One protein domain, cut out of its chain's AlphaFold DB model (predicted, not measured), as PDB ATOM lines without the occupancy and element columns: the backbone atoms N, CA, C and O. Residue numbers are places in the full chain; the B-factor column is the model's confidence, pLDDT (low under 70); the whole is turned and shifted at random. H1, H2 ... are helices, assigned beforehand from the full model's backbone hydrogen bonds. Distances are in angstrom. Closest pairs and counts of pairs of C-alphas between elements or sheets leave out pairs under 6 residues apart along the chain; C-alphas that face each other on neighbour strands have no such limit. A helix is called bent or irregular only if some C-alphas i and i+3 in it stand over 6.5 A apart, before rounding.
ATOM      1  N   ASN A  85     -45.898 -35.724 -65.369       72.94
ATOM      2  CA  ASN A  85     -44.694 -36.346 -64.817       72.94
ATOM      3  C   ASN A  85     -43.520 -35.360 -64.786       72.94
ATOM      4  O   ASN A  85     -42.882 -35.224 -63.748       72.94
ATOM      5  N   HIS A  86     -43.309 -34.590 -65.858       73.62
ATOM      6  CA  HIS A  86     -42.262 -33.568 -65.900       73.62
ATOM      7  C   HIS A  86     -42.457 -32.484 -64.827       73.62
ATOM      8  O   HIS A  86     -41.517 -32.107 -64.130       73.62
ATOM      9  N   THR A  87     -43.696 -32.022 -64.637       73.50
ATOM     10  CA  THR A  87     -44.025 -31.032 -63.599       73.50
ATOM     11  C   THR A  87     -43.855 -31.619 -62.192       73.50
ATOM     12  O   THR A  87     -43.356 -30.944 -61.292       73.50
ATOM     13  N   ARG A  88     -44.227 -32.893 -61.992       72.38
ATOM     14  CA  ARG A  88     -44.008 -33.608 -60.725       72.38
ATOM     15  C   ARG A  88     -42.525 -33.722 -60.401       72.38
ATOM     16  O   ARG A  88     -42.177 -33.472 -59.255       72.38
ATOM     17  N   ASP A  89     -41.675 -34.032 -61.378       72.06
ATOM     18  CA  ASP A  89     -40.226 -34.146 -61.181       72.06
ATOM     19  C   ASP A  89     -39.598 -32.802 -60.761       72.06
ATOM     20  O   ASP A  89     -38.831 -32.765 -59.801       72.06
ATOM     21  N   GLN A  90     -40.013 -31.681 -61.368       71.06
ATOM     22  CA  GLN A  90     -39.551 -30.339 -60.967       71.06
ATOM     23  C   GLN A  90     -39.951 -29.962 -59.530       71.06
ATOM     24  O   GLN A  90     -39.186 -29.317 -58.806       71.06
ATOM     25  N   ILE A  91     -41.155 -30.352 -59.099       73.38
ATOM     26  CA  ILE A  91     -41.603 -30.152 -57.712       73.38
ATOM     27  C   ILE A  91     -40.803 -31.060 -56.774       73.38
ATOM     28  O   ILE A  91     -40.406 -30.631 -55.691       73.38
ATOM     29  N   ARG A  92     -40.538 -32.298 -57.202       73.69
ATOM     30  CA  ARG A  92     -39.856 -33.327 -56.418       73.69
ATOM     31  C   ARG A  92     -38.470 -32.896 -55.955       73.69
ATOM     32  O   ARG A  92     -38.135 -33.153 -54.805       73.69
ATOM     33  N   ASP A  93     -37.717 -32.204 -56.804       72.69
ATOM     34  CA  ASP A  93     -36.356 -31.750 -56.494       72.69
ATOM     35  C   ASP A  93     -36.306 -30.691 -55.376       72.69
ATOM     36  O   ASP A  93     -35.339 -30.626 -54.620       72.69
ATOM     37  N   ASN A  94     -37.357 -29.877 -55.225       77.00
ATOM     38  CA  ASN A  94     -37.421 -28.818 -54.207       77.00
ATOM     39  C   ASN A  94     -38.170 -29.241 -52.934       77.00
ATOM     40  O   ASN A  94     -38.090 -28.571 -51.901       77.00
ATOM     41  N   LEU A  95     -38.904 -30.349 -53.001       81.06
ATOM     42  CA  LEU A  95     -39.813 -30.783 -51.950       81.06
ATOM     43  C   LEU A  95     -39.109 -31.144 -50.624       81.06
ATOM     44  O   LEU A  95     -39.615 -30.707 -49.593       81.06
ATOM     45  N   PRO A  96     -37.939 -31.823 -50.583       80.12
ATOM     46  CA  PRO A  96     -37.245 -32.114 -49.321       80.12
ATOM     47  C   PRO A  96     -36.908 -30.862 -48.503       80.12
ATOM     48  O   PRO A  96     -37.077 -30.859 -47.283       80.12
ATOM     49  N   ASN A  97     -36.502 -29.774 -49.164       80.81
ATOM     50  CA  ASN A  97     -36.171 -28.506 -48.506       80.81
ATOM     51  C   ASN A  97     -37.413 -27.835 -47.908       80.81
ATOM     52  O   ASN A  97     -37.379 -27.359 -46.774       80.81
ATOM     53  N   ILE A  98     -38.527 -27.849 -48.647       83.12
ATOM     54  CA  ILE A  98     -39.814 -27.306 -48.189       83.12
ATOM     55  C   ILE A  98     -40.334 -28.113 -46.997       83.12
ATOM     56  O   ILE A  98     -40.722 -27.542 -45.981       83.12
ATOM     57  N   LEU A  99     -40.303 -29.446 -47.095       84.81
ATOM     58  CA  LEU A  99     -40.728 -30.337 -46.016       84.81
ATOM     59  C   LEU A  99     -39.857 -30.158 -44.769       84.81
ATOM     60  O   LEU A  99     -40.379 -30.161 -43.659       84.81
ATOM     61  N   THR A 100     -38.552 -29.943 -44.939       82.75
ATOM     62  CA  THR A 100     -37.632 -29.686 -43.825       82.75
ATOM     63  C   THR A 100     -38.006 -28.416 -43.059       82.75
ATOM     64  O   THR A 100     -38.068 -28.452 -41.833       82.75
ATOM     65  N   GLN A 101     -38.299 -27.316 -43.761       82.62
ATOM     66  CA  GLN A 101     -38.738 -26.064 -43.133       82.62
ATOM     67  C   GLN A 101     -40.103 -26.219 -42.451       82.62
ATOM     68  O   GLN A 101     -40.269 -25.826 -41.300       82.62
ATOM     69  N   LEU A 102     -41.061 -26.877 -43.113       84.25
ATOM     70  CA  LEU A 102     -42.396 -27.110 -42.555       84.25
ATOM     71  C   LEU A 102     -42.356 -27.906 -41.245       84.25
ATOM     72  O   LEU A 102     -43.073 -27.569 -40.310       84.25
ATOM     73  N   VAL A 103     -41.500 -28.926 -41.168       83.12
ATOM     74  CA  VAL A 103     -41.315 -29.760 -39.967       83.12
ATOM     75  C   VAL A 103     -40.658 -28.986 -38.819       83.12
ATOM     76  O   VAL A 103     -40.845 -29.336 -37.655       83.12
ATOM     77  N   GLN A 104     -39.882 -27.943 -39.117       78.94
ATOM     78  CA  GLN A 104     -39.281 -27.085 -38.093       78.94
ATOM     79  C   GLN A 104     -40.250 -26.014 -37.584       78.94
ATOM     80  O   GLN A 104     -40.247 -25.717 -36.392       78.94
ATOM     81  N   ASP A 105     -41.096 -25.471 -38.460       81.25
ATOM     82  CA  ASP A 105     -41.986 -24.357 -38.121       81.25
ATOM     83  C   ASP A 105     -43.352 -24.805 -37.572       81.25
ATOM     84  O   ASP A 105     -44.032 -24.026 -36.895       81.25
ATOM     85  N   ARG A 106     -43.799 -26.032 -37.887       80.00
ATOM     86  CA  ARG A 106     -45.165 -26.501 -37.609       80.00
ATOM     87  C   ARG A 106     -45.256 -27.973 -37.196       80.00
ATOM     88  O   ARG A 106     -45.228 -28.872 -38.032       80.00
ATOM     89  N   ASP A 107     -45.552 -28.196 -35.918       71.69
ATOM     90  CA  ASP A 107     -45.744 -29.535 -35.332       71.69
ATOM     91  C   ASP A 107     -47.057 -30.237 -35.750       71.69
ATOM     92  O   ASP A 107     -47.232 -31.438 -35.540       71.69
ATOM     93  N   ASP A 108     -48.038 -29.510 -36.295       79.44
ATOM     94  CA  ASP A 108     -49.356 -30.056 -36.652       79.44
ATOM     95  C   ASP A 108     -49.388 -30.722 -38.038       79.44
ATOM     96  O   ASP A 108     -50.348 -31.416 -38.377       79.44
ATOM     97  N   LEU A 109     -48.323 -30.551 -38.825       84.31
ATOM     98  CA  LEU A 109     -48.175 -31.125 -40.162       84.31
ATOM     99  C   LEU A 109     -47.404 -32.450 -40.175       84.31
ATOM    100  O   LEU A 109     -47.181 -32.992 -41.258       84.31
ATOM    101  N   ASP A 110     -47.046 -33.001 -39.011       82.00
ATOM    102  CA  ASP A 110     -46.184 -34.184 -38.904       82.00
ATOM    103  C   ASP A 110     -46.658 -35.353 -39.792       82.00
ATOM    104  O   ASP A 110     -45.888 -35.942 -40.550       82.00
ATOM    105  N   PHE A 111     -47.956 -35.670 -39.745       83.12
ATOM    106  CA  PHE A 111     -48.533 -36.773 -40.520       83.12
ATOM    107  C   PHE A 111     -48.580 -36.489 -42.024       83.12
ATOM    108  O   PHE A 111     -48.315 -37.384 -42.817       83.12
ATOM    109  N   ILE A 112     -48.847 -35.245 -42.424       84.62
ATOM    110  CA  ILE A 112     -48.894 -34.851 -43.840       84.62
ATOM    111  C   ILE A 112     -47.484 -34.914 -44.432       84.62
ATOM    112  O   ILE A 112     -47.297 -35.428 -45.536       84.62
ATOM    113  N   VAL A 113     -46.479 -34.435 -43.694       85.56
ATOM    114  CA  VAL A 113     -45.081 -34.513 -44.130       85.56
ATOM    115  C   VAL A 113     -44.633 -35.967 -44.230       85.56
ATOM    116  O   VAL A 113     -44.053 -36.343 -45.247       85.56
ATOM    117  N   ARG A 114     -44.968 -36.801 -43.237       85.81
ATOM    118  CA  ARG A 114     -44.746 -38.253 -43.287       85.81
ATOM    119  C   ARG A 114     -45.356 -38.862 -44.553       85.81
ATOM    120  O   ARG A 114     -44.637 -39.504 -45.307       85.81
ATOM    121  N   ASP A 115     -46.644 -38.640 -44.805       83.75
ATOM    122  CA  ASP A 115     -47.362 -39.243 -45.938       83.75
ATOM    123  C   ASP A 115     -46.785 -38.786 -47.281       83.75
ATOM    124  O   ASP A 115     -46.642 -39.574 -48.215       83.75
ATOM    125  N   THR A 116     -46.369 -37.521 -47.357       83.88
ATOM    126  CA  THR A 116     -45.710 -36.967 -48.543       83.88
ATOM    127  C   THR A 116     -44.340 -37.609 -48.767       83.88
ATOM    128  O   THR A 116     -44.017 -37.972 -49.896       83.88
ATOM    129  N   LEU A 117     -43.539 -37.802 -47.712       78.94
ATOM    130  CA  LEU A 117     -42.251 -38.498 -47.802       78.94
ATOM    131  C   LEU A 117     -42.419 -39.967 -48.191       78.94
ATOM    132  O   LEU A 117     -41.655 -40.461 -49.014       78.94
ATOM    133  N   ILE A 118     -43.436 -40.653 -47.670       78.06
ATOM    134  CA  ILE A 118     -43.754 -42.032 -48.061       78.06
ATOM    135  C   ILE A 118     -44.126 -42.082 -49.540       78.06
ATOM    136  O   ILE A 118     -43.540 -42.858 -50.284       78.06
ATOM    137  N   ALA A 119     -45.002 -41.193 -50.011       77.56
ATOM    138  CA  ALA A 119     -45.358 -41.117 -51.428       77.56
ATOM    139  C   ALA A 119     -44.146 -40.814 -52.334       77.56
ATOM    140  O   ALA A 119     -44.077 -41.292 -53.467       77.56
ATOM    141  N   LEU A 120     -43.168 -40.046 -51.840       72.94
ATOM    142  CA  LEU A 120     -41.902 -39.791 -52.534       72.94
ATOM    143  C   LEU A 120     -40.972 -41.007 -52.555       72.94
ATOM    144  O   LEU A 120     -40.176 -41.132 -53.486       72.94
ATOM    145  N   ILE A 121     -41.051 -41.871 -51.545       66.00
ATOM    146  CA  ILE A 121     -40.164 -43.017 -51.337       66.00
ATOM    147  C   ILE A 121     -40.700 -44.286 -51.998       66.00
ATOM    148  O   ILE A 121     -39.947 -44.975 -52.684       66.00
ATOM    149  N   CYS A 122     -41.991 -44.560 -51.847       62.84
ATOM    150  CA  CYS A 122     -42.670 -45.769 -52.314       62.84
ATOM    151  C   CYS A 122     -43.112 -45.677 -53.788       62.84
ATOM    152  O   CYS A 122     -43.843 -46.533 -54.284       62.84
ATOM    153  N   GLY A 123     -42.650 -44.653 -54.521       62.09
ATOM    154  CA  GLY A 123     -42.759 -44.596 -55.980       62.09
ATOM    155  C   GLY A 123     -42.071 -45.793 -56.657       62.09
ATOM    156  O   GLY A 123     -41.193 -46.426 -56.079       62.09
ATOM    157  N   GLY A 124     -42.474 -46.114 -57.894       56.84
ATOM    158  CA  GLY A 124     -42.130 -47.383 -58.551       56.84
ATOM    159  C   GLY A 124     -40.631 -47.765 -58.548       56.84
ATOM    160  O   GLY A 124     -39.760 -46.892 -58.600       56.84
ATOM    161  N   PRO A 125     -40.305 -49.074 -58.601       50.97
ATOM    162  CA  PRO A 125     -38.968 -49.645 -58.344       50.97
ATOM    163  C   PRO A 125     -37.839 -49.186 -59.289       50.97
ATOM    164  O   PRO A 125     -36.680 -49.530 -59.092       50.97
ATOM    165  N   ARG A 126     -38.151 -48.398 -60.327       51.66
ATOM    166  CA  ARG A 126     -37.171 -47.817 -61.258       51.66
ATOM    167  C   ARG A 126     -36.539 -46.507 -60.758       51.66
ATOM    168  O   ARG A 126     -35.613 -46.025 -61.399       51.66
ATOM    169  N   GLN A 127     -37.014 -45.930 -59.648       62.38
ATOM    170  CA  GLN A 127     -36.566 -44.622 -59.129       62.38
ATOM    171  C   GLN A 127     -35.868 -44.688 -57.757       62.38
ATOM    172  O   GLN A 127     -35.542 -43.653 -57.182       62.38
ATOM    173  N   THR A 128     -35.562 -45.886 -57.248       60.50
ATOM    174  CA  THR A 128     -34.975 -46.125 -55.915       60.50
ATOM    175  C   THR A 128     -33.758 -45.250 -55.587       60.50
ATOM    176  O   THR A 128     -33.664 -44.701 -54.487       60.50
ATOM    177  N   GLY A 129     -32.838 -45.068 -56.541       63.69
ATOM    178  CA  GLY A 129     -31.650 -44.229 -56.340       63.69
ATOM    179  C   GLY A 129     -31.981 -42.743 -56.159       63.69
ATOM    180  O   GLY A 129     -31.381 -42.071 -55.321       63.69
ATOM    181  N   GLN A 130     -32.977 -42.235 -56.888       66.44
ATOM    182  CA  GLN A 130     -33.436 -40.848 -56.768       66.44
ATOM    183  C   GLN A 130     -34.210 -40.635 -55.462       66.44
ATOM    184  O   GLN A 130     -33.977 -39.649 -54.769       66.44
ATOM    185  N   ASN A 131     -35.048 -41.600 -55.073       69.56
ATOM    186  CA  ASN A 131     -35.797 -41.575 -53.813       69.56
ATOM    187  C   ASN A 131     -34.848 -41.566 -52.604       69.56
ATOM    188  O   ASN A 131     -35.027 -40.786 -51.672       69.56
ATOM    189  N   THR A 132     -33.784 -42.370 -52.663       66.56
ATOM    190  CA  THR A 132     -32.728 -42.411 -51.638       66.56
ATOM    191  C   THR A 132     -31.987 -41.083 -51.531       66.56
ATOM    192  O   THR A 132     -31.722 -40.608 -50.428       66.56
ATOM    193  N   LYS A 133     -31.703 -40.434 -52.666       71.00
ATOM    194  CA  LYS A 133     -31.069 -39.113 -52.696       71.00
ATOM    195  C   LYS A 133     -31.965 -38.021 -52.100       71.00
ATOM    196  O   LYS A 133     -31.475 -37.205 -51.327       71.00
ATOM    197  N   LEU A 134     -33.261 -38.027 -52.411       70.94
ATOM    198  CA  LEU A 134     -34.238 -37.091 -51.840       70.94
ATOM    199  C   LEU A 134     -34.374 -37.271 -50.322       70.94
ATOM    200  O   LEU A 134     -34.471 -36.291 -49.585       70.94
ATOM    201  N   MET A 135     -34.321 -38.516 -49.843       72.56
ATOM    202  CA  MET A 135     -34.338 -38.795 -48.409       72.56
ATOM    203  C   MET A 135     -33.048 -38.336 -47.720       72.56
ATOM    204  O   MET A 135     -33.097 -37.737 -46.647       72.56
ATOM    205  N   ALA A 136     -31.891 -38.538 -48.358       71.38
ATOM    206  CA  ALA A 136     -30.621 -38.011 -47.866       71.38
ATOM    207  C   ALA A 136     -30.628 -36.474 -47.772       71.38
ATOM    208  O   ALA A 136     -30.090 -35.934 -46.811       71.38
ATOM    209  N   GLN A 137     -31.289 -35.782 -48.708       74.88
ATOM    210  CA  GLN A 137     -31.470 -34.323 -48.674       74.88
ATOM    211  C   GLN A 137     -32.352 -33.856 -47.507       74.88
ATOM    212  O   GLN A 137     -32.038 -32.868 -46.853       74.88
ATOM    213  N   PHE A 138     -33.428 -34.579 -47.177       76.44
ATOM    214  CA  PHE A 138     -34.266 -34.253 -46.010       76.44
ATOM    215  C   PHE A 138     -33.478 -34.318 -44.682       76.44
ATOM    216  O   PHE A 138     -33.714 -33.555 -43.738       76.44
ATOM    217  N   PHE A 139     -32.489 -35.210 -44.625       72.31
ATOM    218  CA  PHE A 139     -31.578 -35.393 -43.495       72.31
ATOM    219  C   PHE A 139     -30.246 -34.642 -43.637       72.31
ATOM    220  O   PHE A 139     -29.353 -34.792 -42.798       72.31
ATOM    221  N   GLU A 140     -30.106 -33.804 -44.661       69.94
ATOM    222  CA  GLU A 140     -28.903 -33.020 -44.911       69.94
ATOM    223  C   GLU A 140     -28.709 -31.956 -43.815       69.94
ATOM    224  O   GLU A 140     -29.659 -31.382 -43.270       69.94
ATOM    225  N   GLY A 141     -27.449 -31.724 -43.435       61.84
ATOM    226  CA  GLY A 141     -27.081 -30.780 -42.375       61.84
ATOM    227  C   GLY A 141     -27.168 -31.321 -40.942       61.84
ATOM    228  O   GLY A 141     -26.718 -30.638 -40.029       61.84
ATOM    229  N   MET A 142     -27.649 -32.552 -40.717       61.72
ATOM    230  CA  MET A 142     -27.600 -33.191 -39.386       61.72
ATOM    231  C   MET A 142     -26.188 -33.668 -38.981       61.72
ATOM    232  O   MET A 142     -25.986 -34.106 -37.853       61.72
ATOM    233  N   THR A 143     -25.216 -33.599 -39.896       52.88
ATOM    234  CA  THR A 143     -23.847 -34.131 -39.760       52.88
ATOM    235  C   THR A 143     -22.774 -33.065 -39.536       52.88
ATOM    236  O   THR A 143     -21.598 -33.402 -39.406       52.88
ATOM    237  N   ALA A 144     -23.134 -31.780 -39.519       54.47
ATOM    238  CA  ALA A 144     -22.155 -30.718 -39.324       54.47
ATOM    239  C   ALA A 144     -21.602 -30.753 -37.888       54.47
ATOM    240  O   ALA A 144     -22.365 -30.863 -36.926       54.47
ATOM    241  N   GLU A 145     -20.274 -30.645 -37.743       50.81
ATOM    242  CA  GLU A 145     -19.595 -30.444 -36.454       50.81
ATOM    243  C   GLU A 145     -20.050 -29.110 -35.843       50.81
ATOM    244  O   GLU A 145     -19.429 -28.060 -36.009       50.81
ATOM    245  N   HIS A 146     -21.190 -29.130 -35.161       53.38
ATOM    246  CA  HIS A 146     -21.707 -27.972 -34.461       53.38
ATOM    247  C   HIS A 146     -21.072 -27.873 -33.075       53.38
ATOM    248  O   HIS A 146     -20.988 -28.843 -32.323       53.38
ATOM    249  N   THR A 147     -20.649 -26.658 -32.720       53.59
ATOM    250  CA  THR A 147     -20.033 -26.333 -31.426       53.59
ATOM    251  C   THR A 147     -21.005 -26.523 -30.249       53.59
ATOM    252  O   THR A 147     -20.560 -26.688 -29.117       53.59
ATOM    253  N   ASP A 148     -22.319 -26.550 -30.521       66.38
ATOM    254  CA  ASP A 148     -23.388 -26.827 -29.556       66.38
ATOM    255  C   ASP A 148     -24.247 -28.029 -30.000       66.38
ATOM    256  O   ASP A 148     -25.101 -27.934 -30.888       66.38
ATOM    257  N   LYS A 149     -24.017 -29.180 -29.355       66.06
ATOM    258  CA  LYS A 149     -24.721 -30.443 -29.632       66.06
ATOM    259  C   LYS A 149     -26.214 -30.380 -29.285       66.06
ATOM    260  O   LYS A 149     -27.000 -31.126 -29.867       66.06
ATOM    261  N   ARG A 150     -26.626 -29.506 -28.357       65.88
ATOM    262  CA  ARG A 150     -28.035 -29.342 -27.963       65.88
ATOM    263  C   ARG A 150     -28.822 -28.601 -29.041       65.88
ATOM    264  O   ARG A 150     -29.916 -29.029 -29.390       65.88
ATOM    265  N   ALA A 151     -28.241 -27.551 -29.617       67.38
ATOM    266  CA  ALA A 151     -28.848 -26.814 -30.722       67.38
ATOM    267  C   ALA A 151     -28.972 -27.668 -32.000       67.38
ATOM    268  O   ALA A 151     -29.993 -27.611 -32.684       67.38
ATOM    269  N   LEU A 152     -27.968 -28.510 -32.291       68.19
ATOM    270  CA  LEU A 152     -28.052 -29.511 -33.367       68.19
ATOM    271  C   LEU A 152     -29.252 -30.431 -33.128       68.19
ATOM    272  O   LEU A 152     -30.097 -30.608 -34.002       68.19
ATOM    273  N   PHE A 153     -29.367 -30.959 -31.912       67.62
ATOM    274  CA  PHE A 153     -30.457 -31.845 -31.546       67.62
ATOM    275  C   PHE A 153     -31.846 -31.203 -31.714       67.62
ATOM    276  O   PHE A 153     -32.720 -31.787 -32.355       67.62
ATOM    277  N   GLU A 154     -32.044 -29.992 -31.189       68.38
ATOM    278  CA  GLU A 154     -33.305 -29.244 -31.311       68.38
ATOM    279  C   GLU A 154     -33.665 -28.939 -32.778       68.38
ATOM    280  O   GLU A 154     -34.839 -28.927 -33.133       68.38
ATOM    281  N   SER A 155     -32.673 -28.785 -33.661       71.50
ATOM    282  CA  SER A 155     -32.889 -28.598 -35.105       71.50
ATOM    283  C   SER A 155     -33.311 -29.885 -35.836       71.50
ATOM    284  O   SER A 155     -34.024 -29.834 -36.847       71.50
ATOM    285  N   CYS A 156     -32.889 -31.049 -35.332       73.56
ATOM    286  CA  CYS A 156     -33.065 -32.355 -35.976       73.56
ATOM    287  C   CYS A 156     -34.233 -33.178 -35.411       73.56
ATOM    288  O   CYS A 156     -34.774 -34.029 -36.116       73.56
ATOM    289  N   ILE A 157     -34.642 -32.933 -34.164       74.56
ATOM    290  CA  ILE A 157     -35.643 -33.711 -33.416       74.56
ATOM    291  C   ILE A 157     -36.936 -33.968 -34.199       74.56
ATOM    292  O   ILE A 157     -37.397 -35.109 -34.255       74.56
ATOM    293  N   ASN A 158     -37.503 -32.940 -34.832       78.25
ATOM    294  CA  ASN A 158     -38.761 -33.073 -35.559       78.25
ATOM    295  C   ASN A 158     -38.575 -33.948 -36.809       78.25
ATOM    296  O   ASN A 158     -39.388 -34.830 -37.067       78.25
ATOM    297  N   ARG A 159     -37.442 -33.830 -37.513       79.88
ATOM    298  CA  ARG A 159     -37.109 -34.691 -38.665       79.88
ATOM    299  C   ARG A 159     -36.889 -36.147 -38.248       79.88
ATOM    300  O   ARG A 159     -37.384 -37.058 -38.906       79.88
ATOM    301  N   ILE A 160     -36.208 -36.370 -37.123       76.56
ATOM    302  CA  ILE A 160     -36.018 -37.698 -36.515       76.56
ATOM    303  C   ILE A 160     -37.375 -38.293 -36.103       76.56
ATOM    304  O   ILE A 160     -37.613 -39.490 -36.266       76.56
ATOM    305  N   ARG A 161     -38.300 -37.466 -35.608       78.06
ATOM    306  CA  ARG A 161     -39.662 -37.890 -35.267       78.06
ATOM    307  C   ARG A 161     -40.462 -38.311 -36.491       78.06
ATOM    308  O   ARG A 161     -41.096 -39.363 -36.435       78.06
ATOM    309  N   ILE A 162     -40.396 -37.553 -37.583       81.56
ATOM    310  CA  ILE A 162     -40.985 -37.959 -38.865       81.56
ATOM    311  C   ILE A 162     -40.407 -39.298 -39.316       81.56
ATOM    312  O   ILE A 162     -41.169 -40.211 -39.627       81.56
ATOM    313  N   PHE A 163     -39.083 -39.460 -39.257       78.44
ATOM    314  CA  PHE A 163     -38.431 -40.721 -39.605       78.44
ATOM    315  C   PHE A 163     -38.974 -41.898 -38.788       78.44
ATOM    316  O   PHE A 163     -39.371 -42.921 -39.336       78.44
ATOM    317  N   ALA A 164     -39.073 -41.731 -37.471       77.25
ATOM    318  CA  ALA A 164     -39.598 -42.751 -36.574       77.25
ATOM    319  C   ALA A 164     -41.074 -43.097 -36.844       77.25
ATOM    320  O   ALA A 164     -41.483 -44.239 -36.638       77.25
ATOM    321  N   LEU A 165     -41.881 -42.133 -37.301       79.94
ATOM    322  CA  LEU A 165     -43.251 -42.392 -37.750       79.94
ATOM    323  C   LEU A 165     -43.270 -43.180 -39.063       79.94
ATOM    324  O   LEU A 165     -44.075 -44.096 -39.193       79.94
ATOM    325  N   MET A 166     -42.367 -42.873 -39.995       78.38
ATOM    326  CA  MET A 166     -42.237 -43.603 -41.260       78.38
ATOM    327  C   MET A 166     -41.811 -45.059 -41.058       78.38
ATOM    328  O   MET A 166     -42.316 -45.933 -41.752       78.38
ATOM    329  N   LEU A 167     -40.959 -45.349 -40.068       74.12
ATOM    330  CA  LEU A 167     -40.550 -46.722 -39.732       74.12
ATOM    331  C   LEU A 167     -41.712 -47.632 -39.304       74.12
ATOM    332  O   LEU A 167     -41.551 -48.847 -39.264       74.12
ATOM    333  N   ARG A 168     -42.879 -47.072 -38.965       75.06
ATOM    334  CA  ARG A 168     -44.076 -47.860 -38.634       75.06
ATOM    335  C   ARG A 168     -44.870 -48.287 -39.863       75.06
ATOM    336  O   ARG A 168     -45.735 -49.149 -39.735       75.06
ATOM    337  N   GLU A 169     -44.602 -47.695 -41.020       79.88
ATOM    338  CA  GLU A 169     -45.390 -47.910 -42.226       79.88
ATOM    339  C   GLU A 169     -44.811 -49.084 -43.032       79.88
ATOM    340  O   GLU A 169     -43.615 -49.085 -43.347       79.88
ATOM    341  N   PRO A 170     -45.623 -50.104 -43.368       73.00
ATOM    342  CA  PRO A 170     -45.155 -51.338 -44.007       73.00
ATOM    343  C   PRO A 170     -44.426 -51.073 -45.329       73.00
ATOM    344  O   PRO A 170     -43.428 -51.721 -45.621       73.00
ATOM    345  N   GLU A 171     -44.859 -50.057 -46.076       70.12
ATOM    346  CA  GLU A 171     -44.309 -49.674 -47.382       70.12
ATOM    347  C   GLU A 171     -42.856 -49.167 -47.322       70.12
ATOM    348  O   GLU A 171     -42.159 -49.148 -48.336       70.12
ATOM    349  N   VAL A 172     -42.387 -48.756 -46.138       70.88
ATOM    350  CA  VAL A 172     -41.049 -48.183 -45.927       70.88
ATOM    351  C   VAL A 172     -40.049 -49.242 -45.455       70.88
ATOM    352  O   VAL A 172     -38.848 -48.994 -45.506       70.88
ATOM    353  N   HIS A 173     -40.498 -50.428 -45.023       69.69
ATOM    354  CA  HIS A 173     -39.638 -51.412 -44.348       69.69
ATOM    355  C   HIS A 173     -38.457 -51.889 -45.214       69.69
ATOM    356  O   HIS A 173     -37.343 -51.974 -44.699       69.69
ATOM    357  N   ASP A 174     -38.667 -52.099 -46.518       64.31
ATOM    358  CA  ASP A 174     -37.621 -52.560 -47.448       64.31
ATOM    359  C   ASP A 174     -36.524 -51.501 -47.678       64.31
ATOM    360  O   ASP A 174     -35.343 -51.822 -47.813       64.31
ATOM    361  N   PHE A 175     -36.894 -50.215 -47.681       63.94
ATOM    362  CA  PHE A 175     -35.961 -49.095 -47.876       63.94
ATOM    363  C   PHE A 175     -35.365 -48.578 -46.560       63.94
ATOM    364  O   PHE A 175     -34.263 -48.024 -46.542       63.94
ATOM    365  N   ALA A 176     -36.063 -48.794 -45.442       63.50
ATOM    366  CA  ALA A 176     -35.660 -48.353 -44.115       63.50
ATOM    367  C   ALA A 176     -34.289 -48.901 -43.712       63.50
ATOM    368  O   ALA A 176     -33.540 -48.190 -43.055       63.50
ATOM    369  N   VAL A 177     -33.925 -50.119 -44.124       61.50
ATOM    370  CA  VAL A 177     -32.659 -50.772 -43.741       61.50
ATOM    371  C   VAL A 177     -31.435 -49.919 -44.101       61.50
ATOM    372  O   VAL A 177     -30.537 -49.740 -43.277       61.50
ATOM    373  N   GLN A 178     -31.420 -49.325 -45.298       62.72
ATOM    374  CA  GLN A 178     -30.310 -48.480 -45.759       62.72
ATOM    375  C   GLN A 178     -30.222 -47.159 -44.987       62.72
ATOM    376  O   GLN A 178     -29.135 -46.616 -44.786       62.72
ATOM    377  N   TRP A 179     -31.362 -46.630 -44.540       64.00
ATOM    378  CA  TRP A 179     -31.428 -45.341 -43.854       64.00
ATOM    379  C   TRP A 179     -31.308 -45.458 -42.346       64.00
ATOM    380  O   TRP A 179     -30.792 -44.543 -41.722       64.00
ATOM    381  N   VAL A 180     -31.727 -46.569 -41.749       65.19
ATOM    382  CA  VAL A 180     -31.606 -46.815 -40.313       65.19
ATOM    383  C   VAL A 180     -30.141 -47.016 -39.927       65.19
ATOM    384  O   VAL A 180     -29.711 -46.425 -38.942       65.19
ATOM    385  N   SER A 181     -29.349 -47.772 -40.699       63.03
ATOM    386  CA  SER A 181     -27.905 -47.938 -40.440       63.03
ATOM    387  C   SER A 181     -27.150 -46.612 -40.569       63.03
ATOM    388  O   SER A 181     -26.374 -46.235 -39.692       63.03
ATOM    389  N   THR A 182     -27.463 -45.874 -41.631       60.75
ATOM    390  CA  THR A 182     -27.085 -44.489 -41.906       60.75
ATOM    391  C   THR A 182     -27.416 -43.630 -40.677       60.75
ATOM    392  O   THR A 182     -26.521 -43.230 -39.936       60.75
ATOM    393  N   ILE A 183     -28.690 -43.408 -40.366       63.03
ATOM    394  CA  ILE A 183     -29.152 -42.507 -39.299       63.03
ATOM    395  C   ILE A 183     -28.669 -42.946 -37.911       63.03
ATOM    396  O   ILE A 183     -28.334 -42.084 -37.109       63.03
ATOM    397  N   SER A 184     -28.554 -44.244 -37.625       62.47
ATOM    398  CA  SER A 184     -27.987 -44.764 -36.368       62.47
ATOM    399  C   SER A 184     -26.511 -44.386 -36.190       62.47
ATOM    400  O   SER A 184     -26.093 -44.030 -35.090       62.47
ATOM    401  N   LYS A 185     -25.715 -44.400 -37.268       61.66
ATOM    402  CA  LYS A 185     -24.324 -43.917 -37.252       61.66
ATOM    403  C   LYS A 185     -24.241 -42.387 -37.198       61.66
ATOM    404  O   LYS A 185     -23.290 -41.860 -36.628       61.66
ATOM    405  N   PHE A 186     -25.215 -41.680 -37.784       58.22
ATOM    406  CA  PHE A 186     -25.229 -40.209 -37.869       58.22
ATOM    407  C   PHE A 186     -25.762 -39.515 -36.617       58.22
ATOM    408  O   PHE A 186     -25.253 -38.469 -36.221       58.22
ATOM    409  N   VAL A 187     -26.784 -40.076 -35.980       62.50
ATOM    410  CA  VAL A 187     -27.284 -39.599 -34.697       62.50
ATOM    411  C   VAL A 187     -26.258 -40.059 -33.676       62.50
ATOM    412  O   VAL A 187     -26.211 -41.242 -33.370       62.50
ATOM    413  N   GLY A 188     -25.415 -39.150 -33.175       66.44
ATOM    414  CA  GLY A 188     -24.478 -39.391 -32.070       66.44
ATOM    415  C   GLY A 188     -25.219 -39.752 -30.780       66.44
ATOM    416  O   GLY A 188     -25.212 -39.008 -29.805       66.44
ATOM    417  N   TRP A 189     -25.926 -40.880 -30.787       75.75
ATOM    418  CA  TRP A 189     -26.873 -41.301 -29.768       75.75
ATOM    419  C   TRP A 189     -26.176 -41.435 -28.423       75.75
ATOM    420  O   TRP A 189     -26.759 -41.061 -27.416       75.75
ATOM    421  N   SER A 190     -24.910 -41.858 -28.399       76.56
ATOM    422  CA  SER A 190     -24.105 -41.907 -27.179       76.56
ATOM    423  C   SER A 190     -23.956 -40.527 -26.546       76.56
ATOM    424  O   SER A 190     -24.150 -40.384 -25.344       76.56
ATOM    425  N   ASP A 191     -23.691 -39.491 -27.341       75.75
ATOM    426  CA  ASP A 191     -23.586 -38.118 -26.848       75.75
ATOM    427  C   ASP A 191     -24.929 -37.590 -26.333       75.75
ATOM    428  O   ASP A 191     -24.968 -36.915 -25.306       75.75
ATOM    429  N   PHE A 192     -26.035 -37.906 -27.013       76.62
ATOM    430  CA  PHE A 192     -27.375 -37.487 -26.588       76.62
ATOM    431  C   PHE A 192     -27.839 -38.199 -25.317       76.62
ATOM    432  O   PHE A 192     -28.414 -37.569 -24.427       76.62
ATOM    433  N   LEU A 193     -27.565 -39.496 -25.193       82.62
ATOM    434  CA  LEU A 193     -27.848 -40.247 -23.975       82.62
ATOM    435  C   LEU A 193     -26.964 -39.759 -22.823       82.62
ATOM    436  O   LEU A 193     -27.469 -39.546 -21.724       82.62
ATOM    437  N   ASN A 194     -25.677 -39.501 -23.076       82.75
ATOM    438  CA  ASN A 194     -24.774 -38.932 -22.079       82.75
ATOM    439  C   ASN A 194     -25.234 -37.534 -21.640       82.75
ATOM    440  O   ASN A 194     -25.232 -37.224 -20.450       82.75
ATOM    441  N   MET A 195     -25.709 -36.702 -22.573       77.62
ATOM    442  CA  MET A 195     -26.329 -35.416 -22.254       77.62
ATOM    443  C   MET A 195     -27.503 -35.618 -21.295       77.62
ATOM    444  O   MET A 195     -27.518 -35.015 -20.228       77.62
ATOM    445  N   MET A 196     -28.429 -36.526 -21.602       78.88
ATOM    446  CA  MET A 196     -29.578 -36.822 -20.740       78.88
ATOM    447  C   MET A 196     -29.199 -37.316 -19.342       78.88
ATOM    448  O   MET A 196     -29.842 -36.933 -18.368       78.88
ATOM    449  N   VAL A 197     -28.164 -38.148 -19.223       82.38
ATOM    450  CA  VAL A 197     -27.691 -38.627 -17.916       82.38
ATOM    451  C   VAL A 197     -27.033 -37.500 -17.113       82.38
ATOM    452  O   VAL A 197     -27.215 -37.414 -15.900       82.38
ATOM    453  N   THR A 198     -26.281 -36.622 -17.777       80.88
ATOM    454  CA  THR A 198     -25.487 -35.570 -17.119       80.88
ATOM    455  C   THR A 198     -26.264 -34.287 -16.829       80.88
ATOM    456  O   THR A 198     -25.838 -33.498 -15.986       80.88
ATOM    457  N   THR A 199     -27.407 -34.065 -17.483       73.38
ATOM    458  CA  THR A 199     -28.186 -32.826 -17.356       73.38
ATOM    459  C   THR A 199     -29.541 -33.072 -16.665       73.38
ATOM    460  O   THR A 199     -30.526 -33.440 -17.303       73.38
ATOM    461  N   PRO A 200     -29.644 -32.824 -15.343       57.94
ATOM    462  CA  PRO A 200     -30.852 -33.111 -14.559       57.94
ATOM    463  C   PRO A 200     -32.035 -32.177 -14.868       57.94
ATOM    464  O   PRO A 200     -33.154 -32.429 -14.422       57.94
ATOM    465  N   GLU A 201     -31.801 -31.100 -15.619       60.31
ATOM    466  CA  GLU A 201     -32.802 -30.087 -15.956       60.31
ATOM    467  C   GLU A 201     -33.681 -30.437 -17.159       60.31
ATOM    468  O   GLU A 201     -34.588 -29.663 -17.436       60.31
ATOM    469  N   PHE A 202     -33.458 -31.550 -17.872       63.44
ATOM    470  CA  PHE A 202     -34.310 -31.968 -18.997       63.44
ATOM    471  C   PHE A 202     -35.435 -32.897 -18.526       63.44
ATOM    472  O   PHE A 202     -35.242 -34.115 -18.440       63.44
ATOM    473  N   PRO A 203     -36.647 -32.389 -18.236       55.38
ATOM    474  CA  PRO A 203     -37.733 -33.228 -17.777       55.38
ATOM    475  C   PRO A 203     -38.415 -33.812 -19.019       55.38
ATOM    476  O   PRO A 203     -38.957 -33.078 -19.844       55.38
ATOM    477  N   ASN A 204     -38.436 -35.139 -19.136       63.00
ATOM    478  CA  ASN A 204     -39.236 -35.872 -20.126       63.00
ATOM    479  C   ASN A 204     -38.990 -35.481 -21.598       63.00
ATOM    480  O   ASN A 204     -39.918 -35.030 -22.280       63.00
ATOM    481  N   PRO A 205     -37.783 -35.720 -22.138       73.50
ATOM    482  CA  PRO A 205     -37.549 -35.589 -23.571       73.50
ATOM    483  C   PRO A 205     -38.454 -36.552 -24.350       73.50
ATOM    484  O   PRO A 205     -38.230 -37.761 -24.347       73.50
ATOM    485  N   LYS A 206     -39.472 -36.044 -25.050       71.44
ATOM    486  CA  LYS A 206     -40.322 -36.887 -25.917       71.44
ATOM    487  C   LYS A 206     -39.525 -37.574 -27.027       71.44
ATOM    488  O   LYS A 206     -39.922 -38.620 -27.529       71.44
ATOM    489  N   TRP A 207     -38.386 -36.993 -27.382       75.69
ATOM    490  CA  TRP A 207     -37.487 -37.522 -28.389       75.69
ATOM    491  C   TRP A 207     -36.726 -38.771 -27.985       75.69
ATOM    492  O   TRP A 207     -36.255 -39.486 -28.863       75.69
ATOM    493  N   LEU A 208     -36.587 -39.050 -26.689       81.00
ATOM    494  CA  LEU A 208     -35.860 -40.233 -26.243       81.00
ATOM    495  C   LEU A 208     -36.599 -41.506 -26.676       81.00
ATOM    496  O   LEU A 208     -35.978 -42.416 -27.217       81.00
ATOM    497  N   THR A 209     -37.933 -41.530 -26.568       83.56
ATOM    498  CA  THR A 209     -38.772 -42.589 -27.154       83.56
ATOM    499  C   THR A 209     -38.560 -42.725 -28.661       83.56
ATOM    500  O   THR A 209     -38.506 -43.837 -29.180       83.56
ATOM    501  N   THR A 210     -38.435 -41.606 -29.377       80.00
ATOM    502  CA  THR A 210     -38.196 -41.583 -30.826       80.00
ATOM    503  C   THR A 210     -36.831 -42.175 -31.180       80.00
ATOM    504  O   THR A 210     -36.743 -43.026 -32.061       80.00
ATOM    505  N   LEU A 211     -35.782 -41.768 -30.461       80.38
ATOM    506  CA  LEU A 211     -34.430 -42.292 -30.623       80.38
ATOM    507  C   LEU A 211     -34.387 -43.797 -30.351       80.38
ATOM    508  O   LEU A 211     -33.846 -44.553 -31.152       80.38
ATOM    509  N   PHE A 212     -34.993 -44.241 -29.249       86.50
ATOM    510  CA  PHE A 212     -35.059 -45.660 -28.923       86.50
ATOM    511  C   PHE A 212     -35.903 -46.456 -29.909       86.50
ATOM    512  O   PHE A 212     -35.556 -47.599 -30.160       86.50
ATOM    513  N   LEU A 213     -36.931 -45.883 -30.539       84.19
ATOM    514  CA  LEU A 213     -37.633 -46.582 -31.615       84.19
ATOM    515  C   LEU A 213     -36.698 -46.851 -32.804       84.19
ATOM    516  O   LEU A 213     -36.668 -47.966 -33.312       84.19
ATOM    517  N   ILE A 214     -35.897 -45.860 -33.208       79.19
ATOM    518  CA  ILE A 214     -34.927 -46.012 -34.303       79.19
ATOM    519  C   ILE A 214     -33.865 -47.054 -33.934       79.19
ATOM    520  O   ILE A 214     -33.611 -47.977 -34.708       79.19
ATOM    521  N   LEU A 215     -33.290 -46.965 -32.731       82.31
ATOM    522  CA  LEU A 215     -32.306 -47.940 -32.250       82.31
ATOM    523  C   LEU A 215     -32.904 -49.348 -32.117       82.31
ATOM    524  O   LEU A 215     -32.254 -50.321 -32.485       82.31
ATOM    525  N   GLU A 216     -34.149 -49.476 -31.653       85.56
ATOM    526  CA  GLU A 216     -34.850 -50.758 -31.561       85.56
ATOM    527  C   GLU A 216     -35.026 -51.377 -32.950       85.56
ATOM    528  O   GLU A 216     -34.724 -52.555 -33.129       85.56
ATOM    529  N   THR A 217     -35.452 -50.587 -33.943       80.38
ATOM    530  CA  THR A 217     -35.578 -51.067 -35.327       80.38
ATOM    531  C   THR A 217     -34.231 -51.458 -35.926       80.38
ATOM    532  O   THR A 217     -34.147 -52.495 -36.576       80.38
ATOM    533  N   HIS A 218     -33.166 -50.699 -35.643       77.06
ATOM    534  CA  HIS A 218     -31.813 -51.017 -36.096       77.06
ATOM    535  C   HIS A 218     -31.322 -52.354 -35.529       77.06
ATOM    536  O   HIS A 218     -30.846 -53.214 -36.269       77.06
ATOM    537  N   ILE A 219     -31.493 -52.559 -34.218       80.50
ATOM    538  CA  ILE A 219     -31.104 -53.806 -33.554       80.50
ATOM    539  C   ILE A 219     -31.955 -54.970 -34.077       80.50
ATOM    540  O   ILE A 219     -31.405 -56.019 -34.403       80.50
ATOM    541  N   ALA A 220     -33.271 -54.787 -34.224       79.25
ATOM    542  CA  ALA A 220     -34.170 -55.829 -34.719       79.25
ATOM    543  C   ALA A 220     -33.854 -56.256 -36.163       79.25
ATOM    544  O   ALA A 220     -33.910 -57.443 -36.466       79.25
ATOM    545  N   GLN A 221     -33.482 -55.317 -37.036       72.75
ATOM    546  CA  GLN A 221     -33.044 -55.623 -38.403       72.75
ATOM    547  C   GLN A 221     -31.745 -56.436 -38.404       72.75
ATOM    548  O   GLN A 221     -31.667 -57.454 -39.084       72.75
ATOM    549  N   SER A 222     -30.771 -56.060 -37.566       67.69
ATOM    550  CA  SER A 222     -29.511 -56.811 -37.444       67.69
ATOM    551  C   SER A 222     -29.693 -58.259 -36.964       67.69
ATOM    552  O   SER A 222     -28.834 -59.097 -37.218       67.69
ATOM    553  N   GLU A 223     -30.797 -58.570 -36.274       66.06
ATOM    554  CA  GLU A 223     -31.118 -59.935 -35.833       66.06
ATOM    555  C   GLU A 223     -31.733 -60.801 -36.949       66.06
ATOM    556  O   GLU A 223     -31.606 -62.023 -36.885       66.06
ATOM    557  N   ASN A 224     -32.388 -60.195 -37.948       61.44
ATOM    558  CA  ASN A 224     -33.085 -60.910 -39.026       61.44
ATOM    559  C   ASN A 224     -32.174 -61.217 -40.230       61.44
ATOM    560  O   ASN A 224     -32.359 -62.244 -40.873       61.44
ATOM    561  N   ASP A 225     -31.173 -60.374 -40.505       54.59
ATOM    562  CA  ASP A 225     -30.289 -60.491 -41.683       54.59
ATOM    563  C   ASP A 225     -29.197 -61.582 -41.547       54.59
ATOM    564  O   ASP A 225     -28.402 -61.788 -42.459       54.59
ATOM    565  N   LEU A 226     -29.155 -62.333 -40.436       51.69
ATOM    566  CA  LEU A 226     -28.194 -63.434 -40.219       51.69
ATOM    567  C   LEU A 226     -28.409 -64.652 -41.150       51.69
ATOM    568  O   LEU A 226     -27.710 -65.658 -41.009       51.69
ATOM    569  N   ASP A 234     -21.646 -53.254 -41.763       57.03
ATOM    570  CA  ASP A 234     -22.225 -51.935 -41.553       57.03
ATOM    571  C   ASP A 234     -23.648 -51.955 -40.975       57.03
ATOM    572  O   ASP A 234     -24.090 -50.909 -40.480       57.03
ATOM    573  N   LYS A 235     -24.344 -53.101 -40.992       60.22
ATOM    574  CA  LYS A 235     -25.711 -53.262 -40.462       60.22
ATOM    575  C   LYS A 235     -25.768 -53.737 -39.006       60.22
ATOM    576  O   LYS A 235     -26.814 -53.612 -38.372       60.22
ATOM    577  N   VAL A 236     -24.675 -54.274 -38.464       65.62
ATOM    578  CA  VAL A 236     -24.642 -54.877 -37.122       65.62
ATOM    579  C   VAL A 236     -24.095 -53.891 -36.091       65.62
ATOM    580  O   VAL A 236     -23.006 -53.343 -36.249       65.62
ATOM    581  N   LEU A 237     -24.822 -53.706 -34.982       74.75
ATOM    582  CA  LEU A 237     -24.318 -52.954 -33.830       74.75
ATOM    583  C   LEU A 237     -23.140 -53.707 -33.194       74.75
ATOM    584  O   LEU A 237     -23.344 -54.772 -32.596       74.75
ATOM    585  N   GLN A 238     -21.935 -53.143 -33.316       79.31
ATOM    586  CA  GLN A 238     -20.701 -53.714 -32.769       79.31
ATOM    587  C   GLN A 238     -20.775 -53.870 -31.245       79.31
ATOM    588  O   GLN A 238     -21.460 -53.102 -30.568       79.31
ATOM    589  N   HIS A 239     -20.025 -54.831 -30.700       81.88
ATOM    590  CA  HIS A 239     -20.037 -55.147 -29.269       81.88
ATOM    591  C   HIS A 239     -19.745 -53.915 -28.385       81.88
ATOM    592  O   HIS A 239     -20.552 -53.592 -27.525       81.88
ATOM    593  N   ASP A 240     -18.690 -53.140 -28.673       83.38
ATOM    594  CA  ASP A 240     -18.349 -51.913 -27.920       83.38
ATOM    595  C   ASP A 240     -19.470 -50.855 -27.951       83.38
ATOM    596  O   ASP A 240     -19.774 -50.220 -26.940       83.38
ATOM    597  N   GLN A 241     -20.153 -50.697 -29.087       83.06
ATOM    598  CA  GLN A 241     -21.307 -49.802 -29.182       83.06
ATOM    599  C   GLN A 241     -22.495 -50.329 -28.367       83.06
ATOM    600  O   GLN A 241     -23.182 -49.551 -27.705       83.06
ATOM    601  N   ALA A 242     -22.723 -51.642 -28.369       86.94
ATOM    602  CA  ALA A 242     -23.785 -52.268 -27.595       86.94
ATOM    603  C   ALA A 242     -23.540 -52.160 -26.080       86.94
ATOM    604  O   ALA A 242     -24.470 -51.819 -25.351       86.94
ATOM    605  N   THR A 243     -22.300 -52.349 -25.613       89.06
ATOM    606  CA  THR A 243     -21.911 -52.160 -24.204       89.06
ATOM    607  C   THR A 243     -22.090 -50.704 -23.772       89.06
ATOM    608  O   THR A 243     -22.690 -50.432 -22.735       89.06
ATOM    609  N   ARG A 244     -21.692 -49.732 -24.605       88.50
ATOM    610  CA  ARG A 244     -21.962 -48.313 -24.312       88.50
ATOM    611  C   ARG A 244     -23.455 -48.031 -24.215       88.50
ATOM    612  O   ARG A 244     -23.875 -47.319 -23.307       88.50
ATOM    613  N   LEU A 245     -24.265 -48.544 -25.142       90.38
ATOM    614  CA  LEU A 245     -25.716 -48.351 -25.102       90.38
ATOM    615  C   LEU A 245     -26.324 -48.966 -23.833       90.38
ATOM    616  O   LEU A 245     -27.157 -48.330 -23.190       90.38
ATOM    617  N   LEU A 246     -25.859 -50.157 -23.445       93.00
ATOM    618  CA  LEU A 246     -26.240 -50.838 -22.210       93.00
ATOM    619  C   LEU A 246     -25.977 -49.959 -20.980       93.00
ATOM    620  O   LEU A 246     -26.898 -49.725 -20.196       93.00
ATOM    621  N   ASP A 247     -24.765 -49.415 -20.849       92.12
ATOM    622  CA  ASP A 247     -24.386 -48.556 -19.724       92.12
ATOM    623  C   ASP A 247     -25.270 -47.307 -19.632       92.12
ATOM    624  O   ASP A 247     -25.758 -46.960 -18.553       92.12
ATOM    625  N   HIS A 248     -25.551 -46.658 -20.765       91.25
ATOM    626  CA  HIS A 248     -26.458 -45.510 -20.795       91.25
ATOM    627  C   HIS A 248     -27.884 -45.903 -20.393       91.25
ATOM    628  O   HIS A 248     -28.522 -45.182 -19.629       91.25
ATOM    629  N   CYS A 249     -28.398 -47.048 -20.851       93.69
ATOM    630  CA  CYS A 249     -29.716 -47.537 -20.444       93.69
ATOM    631  C   CYS A 249     -29.788 -47.816 -18.932       93.69
ATOM    632  O   CYS A 249     -30.776 -47.448 -18.298       93.69
ATOM    633  N   ILE A 250     -28.746 -48.401 -18.332       94.06
ATOM    634  CA  ILE A 250     -28.663 -48.634 -16.877       94.06
ATOM    635  C   ILE A 250     -28.650 -47.301 -16.108       94.06
ATOM    636  O   ILE A 250     -29.362 -47.136 -15.110       94.06
ATOM    637  N   GLN A 251     -27.889 -46.318 -16.590       91.44
ATOM    638  CA  GLN A 251     -27.851 -44.977 -16.004       91.44
ATOM    639  C   GLN A 251     -29.209 -44.269 -16.118       91.44
ATOM    640  O   GLN A 251     -29.667 -43.670 -15.146       91.44
ATOM    641  N   LEU A 252     -29.903 -44.402 -17.253       90.62
ATOM    642  CA  LEU A 252     -31.250 -43.859 -17.451       90.62
ATOM    643  C   LEU A 252     -32.292 -44.503 -16.531       90.62
ATOM    644  O   LEU A 252     -33.113 -43.789 -15.955       90.62
ATOM    645  N   LEU A 253     -32.251 -45.828 -16.341       90.62
ATOM    646  CA  LEU A 253     -33.104 -46.517 -15.362       90.62
ATOM    647  C   LEU A 253     -32.878 -45.996 -13.938       90.62
ATOM    648  O   LEU A 253     -33.807 -45.950 -13.126       90.62
ATOM    649  N   SER A 254     -31.654 -45.554 -13.655       89.12
ATOM    650  CA  SER A 254     -31.284 -44.965 -12.375       89.12
ATOM    651  C   SER A 254     -31.803 -43.530 -12.192       89.12
ATOM    652  O   SER A 254     -31.666 -42.990 -11.096       89.12
ATOM    653  N   LEU A 255     -32.440 -42.901 -13.188       86.75
ATOM    654  CA  LEU A 255     -33.015 -41.555 -13.066       86.75
ATOM    655  C   LEU A 255     -34.454 -41.571 -12.521       86.75
ATOM    656  O   LEU A 255     -35.371 -42.213 -13.048       86.75
ATOM    657  N   ASP A 256     -34.698 -40.751 -11.498       81.31
ATOM    658  CA  ASP A 256     -36.020 -40.619 -10.869       81.31
ATOM    659  C   ASP A 256     -36.998 -39.743 -11.684       81.31
ATOM    660  O   ASP A 256     -38.208 -39.778 -11.450       81.31
ATOM    661  N   THR A 257     -36.492 -38.991 -12.668       81.75
ATOM    662  CA  THR A 257     -37.241 -38.020 -13.489       81.75
ATOM    663  C   THR A 257     -37.766 -38.573 -14.814       81.75
ATOM    664  O   THR A 257     -38.578 -37.912 -15.452       81.75
ATOM    665  N   LEU A 258     -37.336 -39.767 -15.238       85.62
ATOM    666  CA  LEU A 258     -37.729 -40.371 -16.519       85.62
ATOM    667  C   LEU A 258     -39.262 -40.559 -16.622       85.62
ATOM    668  O   LEU A 258     -39.889 -41.071 -15.689       85.62
ATOM    669  N   SER A 259     -39.875 -40.184 -17.747       86.19
ATOM    670  CA  SER A 259     -41.302 -40.443 -17.995       86.19
ATOM    671  C   SER A 259     -41.592 -41.940 -18.111       86.19
ATOM    672  O   SER A 259     -40.688 -42.749 -18.323       86.19
ATOM    673  N   GLU A 260     -42.868 -42.314 -18.005       85.94
ATOM    674  CA  GLU A 260     -43.307 -43.692 -18.230       85.94
ATOM    675  C   GLU A 260     -42.964 -44.177 -19.648       85.94
ATOM    676  O   GLU A 260     -42.357 -45.234 -19.791       85.94
ATOM    677  N   ASP A 261     -43.250 -43.380 -20.682       86.88
ATOM    678  CA  ASP A 261     -42.953 -43.742 -22.076       86.88
ATOM    679  C   ASP A 261     -41.455 -43.980 -22.306       86.88
ATOM    680  O   ASP A 261     -41.064 -44.978 -22.915       86.88
ATOM    681  N   ASN A 262     -40.607 -43.099 -21.763       88.31
ATOM    682  CA  ASN A 262     -39.156 -43.221 -21.879       88.31
ATOM    683  C   ASN A 262     -38.623 -44.418 -21.084       88.31
ATOM    684  O   ASN A 262     -37.694 -45.091 -21.533       88.31
ATOM    685  N   LEU A 263     -39.214 -44.721 -19.923       89.56
ATOM    686  CA  LEU A 263     -38.886 -45.918 -19.149       89.56
ATOM    687  C   LEU A 263     -39.216 -47.187 -19.938       89.56
ATOM    688  O   LEU A 263     -38.375 -48.076 -20.039       89.56
ATOM    689  N   LEU A 264     -40.413 -47.272 -20.524       91.00
ATOM    690  CA  LEU A 264     -40.810 -48.424 -21.334       91.00
ATOM    691  C   LEU A 264     -39.915 -48.576 -22.569       91.00
ATOM    692  O   LEU A 264     -39.503 -49.689 -22.880       91.00
ATOM    693  N   ALA A 265     -39.564 -47.474 -23.235       91.00
ATOM    694  CA  ALA A 265     -38.627 -47.488 -24.355       91.00
ATOM    695  C   ALA A 265     -37.225 -47.967 -23.929       91.00
ATOM    696  O   ALA A 265     -36.632 -48.805 -24.607       91.00
ATOM    697  N   THR A 266     -36.738 -47.533 -22.759       93.19
ATOM    698  CA  THR A 266     -35.463 -48.003 -22.183       93.19
ATOM    699  C   THR A 266     -35.502 -49.508 -21.904       93.19
ATOM    700  O   THR A 266     -34.587 -50.236 -22.284       93.19
ATOM    701  N   LEU A 267     -36.580 -50.001 -21.282       94.31
ATOM    702  CA  LEU A 267     -36.756 -51.428 -20.988       94.31
ATOM    703  C   LEU A 267     -36.832 -52.279 -22.265       94.31
ATOM    704  O   LEU A 267     -36.268 -53.369 -22.297       94.31
ATOM    705  N   ARG A 268     -37.474 -51.791 -23.334       93.06
ATOM    706  CA  ARG A 268     -37.525 -52.487 -24.635       93.06
ATOM    707  C   ARG A 268     -36.148 -52.634 -25.271       93.06
ATOM    708  O   ARG A 268     -35.819 -53.720 -25.742       93.06
ATOM    709  N   ILE A 269     -35.326 -51.585 -25.231       93.19
ATOM    710  CA  ILE A 269     -33.934 -51.669 -25.691       93.19
ATOM    711  C   ILE A 269     -33.148 -52.672 -24.849       93.19
ATOM    712  O   ILE A 269     -32.476 -53.536 -25.406       93.19
ATOM    713  N   LEU A 270     -33.286 -52.632 -23.522       94.81
ATOM    714  CA  LEU A 270     -32.621 -53.591 -22.639       94.81
ATOM    715  C   LEU A 270     -33.028 -55.036 -22.929       94.81
ATOM    716  O   LEU A 270     -32.171 -55.911 -22.895       94.81
ATOM    717  N   ILE A 271     -34.286 -55.309 -23.277       93.81
ATOM    718  CA  ILE A 271     -34.723 -56.647 -23.708       93.81
ATOM    719  C   ILE A 271     -33.947 -57.113 -24.941       93.81
ATOM    720  O   ILE A 271     -33.505 -58.259 -24.978       93.81
ATOM    721  N   ARG A 272     -33.748 -56.238 -25.931       90.25
ATOM    722  CA  ARG A 272     -32.974 -56.568 -27.137       90.25
ATOM    723  C   ARG A 272     -31.495 -56.779 -26.827       90.25
ATOM    724  O   ARG A 272     -30.908 -57.744 -27.302       90.25
ATOM    725  N   LEU A 273     -30.903 -55.921 -25.999       91.31
ATOM    726  CA  LEU A 273     -29.488 -56.026 -25.633       91.31
ATOM    727  C   LEU A 273     -29.206 -57.270 -24.784       91.31
ATOM    728  O   LEU A 273     -28.286 -58.018 -25.089       91.31
ATOM    729  N   THR A 274     -30.030 -57.540 -23.769       92.31
ATOM    730  CA  THR A 274     -29.845 -58.683 -22.853       92.31
ATOM    731  C   THR A 274     -30.090 -60.038 -23.508       92.31
ATOM    732  O   THR A 274     -29.586 -61.038 -23.015       92.31
ATOM    733  N   LYS A 275     -30.782 -60.086 -24.654       88.00
ATOM    734  CA  LYS A 275     -30.875 -61.299 -25.485       88.00
ATOM    735  C   LYS A 275     -29.497 -61.760 -25.995       88.00
ATOM    736  O   LYS A 275     -29.322 -62.938 -26.302       88.00
ATOM    737  N   ARG A 276     -28.515 -60.854 -26.098       86.12
ATOM    738  CA  ARG A 276     -27.123 -61.184 -26.435       86.12
ATOM    739  C   ARG A 276     -26.399 -61.633 -25.167       86.12
ATOM    740  O   ARG A 276     -26.139 -60.822 -24.282       86.12
ATOM    741  N   THR A 277     -26.018 -62.908 -25.106       83.12
ATOM    742  CA  THR A 277     -25.365 -63.511 -23.927       83.12
ATOM    743  C   THR A 277     -24.067 -62.808 -23.524       83.12
ATOM    744  O   THR A 277     -23.717 -62.792 -22.352       83.12
ATOM    745  N   GLU A 278     -23.369 -62.188 -24.476       86.38
ATOM    746  CA  GLU A 278     -22.125 -61.447 -24.230       86.38
ATOM    747  C   GLU A 278     -22.320 -60.234 -23.306       86.38
ATOM    748  O   GLU A 278     -21.431 -59.908 -22.530       86.38
ATOM    749  N   LEU A 279     -23.492 -59.590 -23.356       88.94
ATOM    750  CA  LEU A 279     -23.791 -58.366 -22.604       88.94
ATOM    751  C   LEU A 279     -24.383 -58.641 -21.214       88.94
ATOM    752  O   LEU A 279     -24.540 -57.720 -20.414       88.94
ATOM    753  N   VAL A 280     -24.734 -59.896 -20.914       89.12
ATOM    754  CA  VAL A 280     -25.311 -60.293 -19.619       89.12
ATOM    755  C   VAL A 280     -24.300 -60.084 -18.493       89.12
ATOM    756  O   VAL A 280     -24.648 -59.514 -17.457       89.12
ATOM    757  N   GLY A 281     -23.041 -60.478 -18.715       87.69
ATOM    758  CA  GLY A 281     -21.955 -60.257 -17.761       87.69
ATOM    759  C   GLY A 281     -21.767 -58.771 -17.449       87.69
ATOM    760  O   GLY A 281     -21.792 -58.382 -16.282       87.69
ATOM    761  N   ASP A 282     -21.687 -57.935 -18.485       89.75
ATOM    762  CA  ASP A 282     -21.550 -56.481 -18.344       89.75
ATOM    763  C   ASP A 282     -22.746 -55.863 -17.605       89.75
ATOM    764  O   ASP A 282     -22.569 -55.053 -16.694       89.75
ATOM    765  N   PHE A 283     -23.974 -56.298 -17.911       93.56
ATOM    766  CA  PHE A 283     -25.180 -55.823 -17.229       93.56
ATOM    767  C   PHE A 283     -25.144 -56.107 -15.721       93.56
ATOM    768  O   PHE A 283     -25.501 -55.242 -14.913       93.56
ATOM    769  N   LEU A 284     -24.717 -57.311 -15.328       91.12
ATOM    770  CA  LEU A 284     -24.609 -57.695 -13.921       91.12
ATOM    771  C   LEU A 284     -23.505 -56.901 -13.205       91.12
ATOM    772  O   LEU A 284     -23.716 -56.458 -12.075       91.12
ATOM    773  N   MET A 285     -22.370 -56.665 -13.868       89.44
ATOM    774  CA  MET A 285     -21.245 -55.904 -13.312       89.44
ATOM    775  C   MET A 285     -21.545 -54.404 -13.167       89.44
ATOM    776  O   MET A 285     -21.118 -53.788 -12.190       89.44
ATOM    777  N   SER A 286     -22.331 -53.823 -14.075       89.69
ATOM    778  CA  SER A 286     -22.738 -52.409 -14.057       89.69
ATOM    779  C   SER A 286     -23.905 -52.104 -13.096       89.69
ATOM    780  O   SER A 286     -24.560 -51.073 -13.228       89.69
ATOM    781  N   ASN A 287     -24.193 -52.967 -12.110       91.25
ATOM    782  CA  ASN A 287     -25.340 -52.850 -11.191       91.25
ATOM    783  C   ASN A 287     -26.709 -52.766 -11.904       91.25
ATOM    784  O   ASN A 287     -27.654 -52.155 -11.392       91.25
ATOM    785  N   GLY A 288     -26.851 -53.412 -13.064       92.81
ATOM    786  CA  GLY A 288     -28.085 -53.388 -13.849       92.81
ATOM    787  C   GLY A 288     -29.313 -53.882 -13.074       92.81
ATOM    788  O   GLY A 288     -30.397 -53.320 -13.219       92.81
ATOM    789  N   LEU A 289     -29.148 -54.869 -12.183       94.38
ATOM    790  CA  LEU A 289     -30.230 -55.382 -11.330       94.38
ATOM    791  C   LEU A 289     -30.760 -54.339 -10.327       94.38
ATOM    792  O   LEU A 289     -31.974 -54.242 -10.137       94.38
ATOM    793  N   GLU A 290     -29.884 -53.525  -9.724       94.25
ATOM    794  CA  GLU A 290     -30.304 -52.436  -8.823       94.25
ATOM    795  C   GLU A 290     -31.058 -51.360  -9.607       94.25
ATOM    796  O   GLU A 290     -32.131 -50.921  -9.187       94.25
ATOM    797  N   ALA A 291     -30.555 -50.988 -10.788       93.25
ATOM    798  CA  ALA A 291     -31.218 -50.019 -11.658       93.25
ATOM    799  C   ALA A 291     -32.616 -50.499 -12.098       93.25
ATOM    800  O   ALA A 291     -33.570 -49.719 -12.090       93.25
ATOM    801  N   LEU A 292     -32.763 -51.794 -12.401       93.56
ATOM    802  CA  LEU A 292     -34.025 -52.418 -12.808       93.56
ATOM    803  C   LEU A 292     -35.102 -52.342 -11.716       93.56
ATOM    804  O   LEU A 292     -36.285 -52.162 -12.013       93.56
ATOM    805  N   LEU A 293     -34.701 -52.462 -10.447       92.12
ATOM    806  CA  LEU A 293     -35.621 -52.451  -9.309       92.12
ATOM    807  C   LEU A 293     -35.761 -51.089  -8.626       92.12
ATOM    808  O   LEU A 293     -36.702 -50.923  -7.846       92.12
ATOM    809  N   LYS A 294     -34.911 -50.100  -8.936       90.31
ATOM    810  CA  LYS A 294     -34.919 -48.772  -8.297       90.31
ATOM    811  C   LYS A 294     -36.305 -48.116  -8.314       90.31
ATOM    812  O   LYS A 294     -36.779 -47.632  -7.286       90.31
ATOM    813  N   ARG A 295     -36.981 -48.117  -9.466       86.81
ATOM    814  CA  ARG A 295     -38.313 -47.506  -9.614       86.81
ATOM    815  C   ARG A 295     -39.425 -48.276  -8.904       86.81
ATOM    816  O   ARG A 295     -40.082 -47.648  -8.071       86.81
ATOM    817  N   PRO A 296     -39.613 -49.594  -9.138       86.88
ATOM    818  CA  PRO A 296     -40.545 -50.407  -8.351       86.88
ATOM    819  C   PRO A 296     -40.336 -50.275  -6.834       86.88
ATOM    820  O   PRO A 296     -41.294 -50.290  -6.057       86.88
ATOM    821  N   ARG A 297     -39.079 -50.085  -6.411       87.25
ATOM    822  CA  ARG A 297     -38.682 -49.846  -5.022       87.25
ATOM    823  C   ARG A 297     -39.036 -48.450  -4.505       87.25
ATOM    824  O   ARG A 297     -39.204 -48.298  -3.307       87.25
ATOM    825  N   ALA A 298     -39.187 -47.429  -5.341       83.75
ATOM    826  CA  ALA A 298     -39.532 -46.079  -4.886       83.75
ATOM    827  C   ALA A 298     -41.031 -45.765  -5.017       83.75
ATOM    828  O   ALA A 298     -41.615 -45.124  -4.140       83.75
ATOM    829  N   LYS A 299     -41.666 -46.196  -6.114       77.81
ATOM    830  CA  LYS A 299     -43.040 -45.826  -6.476       77.81
ATOM    831  C   LYS A 299     -43.799 -47.029  -7.028       77.81
ATOM    832  O   LYS A 299     -43.290 -47.771  -7.859       77.81
ATOM    833  N   PHE A 300     -45.044 -47.194  -6.579       73.69
ATOM    834  CA  PHE A 300     -45.941 -48.247  -7.059       73.69
ATOM    835  C   PHE A 300     -47.112 -47.606  -7.815       73.69
ATOM    836  O   PHE A 300     -48.128 -47.248  -7.220       73.69
ATOM    837  N   GLU A 301     -46.917 -47.389  -9.116       71.69
ATOM    838  CA  GLU A 301     -47.864 -46.719 -10.022       71.69
ATOM    839  C   GLU A 301     -48.701 -47.740 -10.820       71.69
ATOM    840  O   GLU A 301     -48.405 -48.934 -10.838       71.69
ATOM    841  N   SER A 302     -49.772 -47.298 -11.487       68.62
ATOM    842  CA  SER A 302     -50.678 -48.186 -12.240       68.62
ATOM    843  C   SER A 302     -49.999 -48.932 -13.394       68.62
ATOM    844  O   SER A 302     -50.426 -50.030 -13.752       68.62
ATOM    845  N   SER A 303     -48.930 -48.367 -13.952       70.88
ATOM    846  CA  SER A 303     -48.162 -48.918 -15.072       70.88
ATOM    847  C   SER A 303     -47.125 -49.971 -14.685       70.88
ATOM    848  O   SER A 303     -46.516 -50.593 -15.558       70.88
ATOM    849  N   ILE A 304     -46.988 -50.259 -13.385       80.19
ATOM    850  CA  ILE A 304     -46.045 -51.250 -12.857       80.19
ATOM    851  C   ILE A 304     -46.214 -52.626 -13.510       80.19
ATOM    852  O   ILE A 304     -45.227 -53.311 -13.723       80.19
ATOM    853  N   LYS A 305     -47.438 -53.024 -13.893       79.12
ATOM    854  CA  LYS A 305     -47.693 -54.327 -14.536       79.12
ATOM    855  C   LYS A 305     -47.044 -54.445 -15.913       79.12
ATOM    856  O   LYS A 305     -46.517 -55.497 -16.260       79.12
TER     857      LYS A 305
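This is residues 85 to 226 and 234 to 305 of the 720 residues of an uncharacterized protein of Rhizopus delemar (strain RA 99-880 / ATCC MYA-4621 / FGSC 9543 / NRRL 43880) (UniProt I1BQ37). Helices are stacked in an elongated row: an up-and-down bundle of H1b, H2 and H3 at one end, irregular H4 and H5 beside it, long H7 in the middle, and a group with H6, H9, H10 and H11 packed on H8 toward the other end. H7 packs on H4 and H5 and also on H9, and residues 85 to 91 stick out beyond the bundle. The printed part has 214 residues with eleven named helices, H1 to H11 in order, and no named strand; the class is all helix. It is compact, with a radius of gyration of the C-alphas of 18.7 A and spans of 62 by 40 by 37 A.

H1, residues 85 to 105, was assigned as one helix by its hydrogen bonds but is bent, with C-alphas 93 and 96 7.2 A apart; its arm H1b is residues 96 to 105, and its arm H1a is residues 85 to 93, beginning at C-alpha 85 at (-44.694, -36.346, -64.817). H2 is 107 to 121, H3 128 to 138, H4 149 to 166 and 24.8 A long, H5 170 to 186 and 23.6 A long, and H6 189 to 198. H7, 206 to 226, is 32.5 A long; H8 is 239 to 253, H9 260 to 274, H10 278 to 285 and H11 288 to 298, ending at (-39.532, -46.079, -4.886). Irregular are H2 (C-alphas 108 and 111, 7.8 A), H4 (155 and 158, 7.4 A), H5 (171 and 174, 7.3 A), H11 (292 and 295, 7.3 A) and, only just, H10 (278 and 281, 6.6 A).

H1b and H2 form a hairpin at a shallow tilt of 16 degrees, closest at the C-alphas of Leu 99 and Val 113, 6.3 A. H2 and H3 form another, at 23 degrees, with Ile 121 and Asn 131 closest, their C-alphas 5.2 A apart. H4 touches H2 with residues 158 to 166 alone, at a steep tilt of 61 degrees; the closest C-alphas, of Arg 114 and Ile 162, are 5.8 A apart. H5 is about perpendicular to H7, at 75 degrees, and touches it, with the C-alphas of Val 180 and His 218 closest at 6.0 A. H7 touches H9 at a shallow tilt of 22 degrees, the same way, with the C-alphas of Thr 209 and Asn 262 closest at 5.3 A. H8 and H9 form a hairpin, at 33 degrees, only just short of steep, with Cys 249 and Thr 266 closest, their C-alphas 6.0 A apart. H8 also touches H6, H10 and H11, with C-alphas of Leu 193 and His 248 6.3 A, Thr 243 and Leu 279 6.7 A, and Leu 253 and Ala 291 5.4 A apart as the closest pairs. Every O i to N i+4 pair is within hydrogen-bond range in H1a, H1b, H3, H6, H8 and H9, against 9 of 11 in H2, 12 of 14 in H4, 7 of 13 in H5, 15 of 17 in H7, 3 of 4 in H10 and 5 of 7 in H11.

The two farthest C-alphas, of His 86 and Arg 297, are 63.1 A apart. Residues 227 to 233 are not printed, and C-alphas 226 and 234 are 13.0 A apart across this cut. Of the links printed whole, none is long. The mean pLDDT of the printed part is 76.9; 57 residues are under 70, among them 121 to 132, 140 to 154 and 173 to 188.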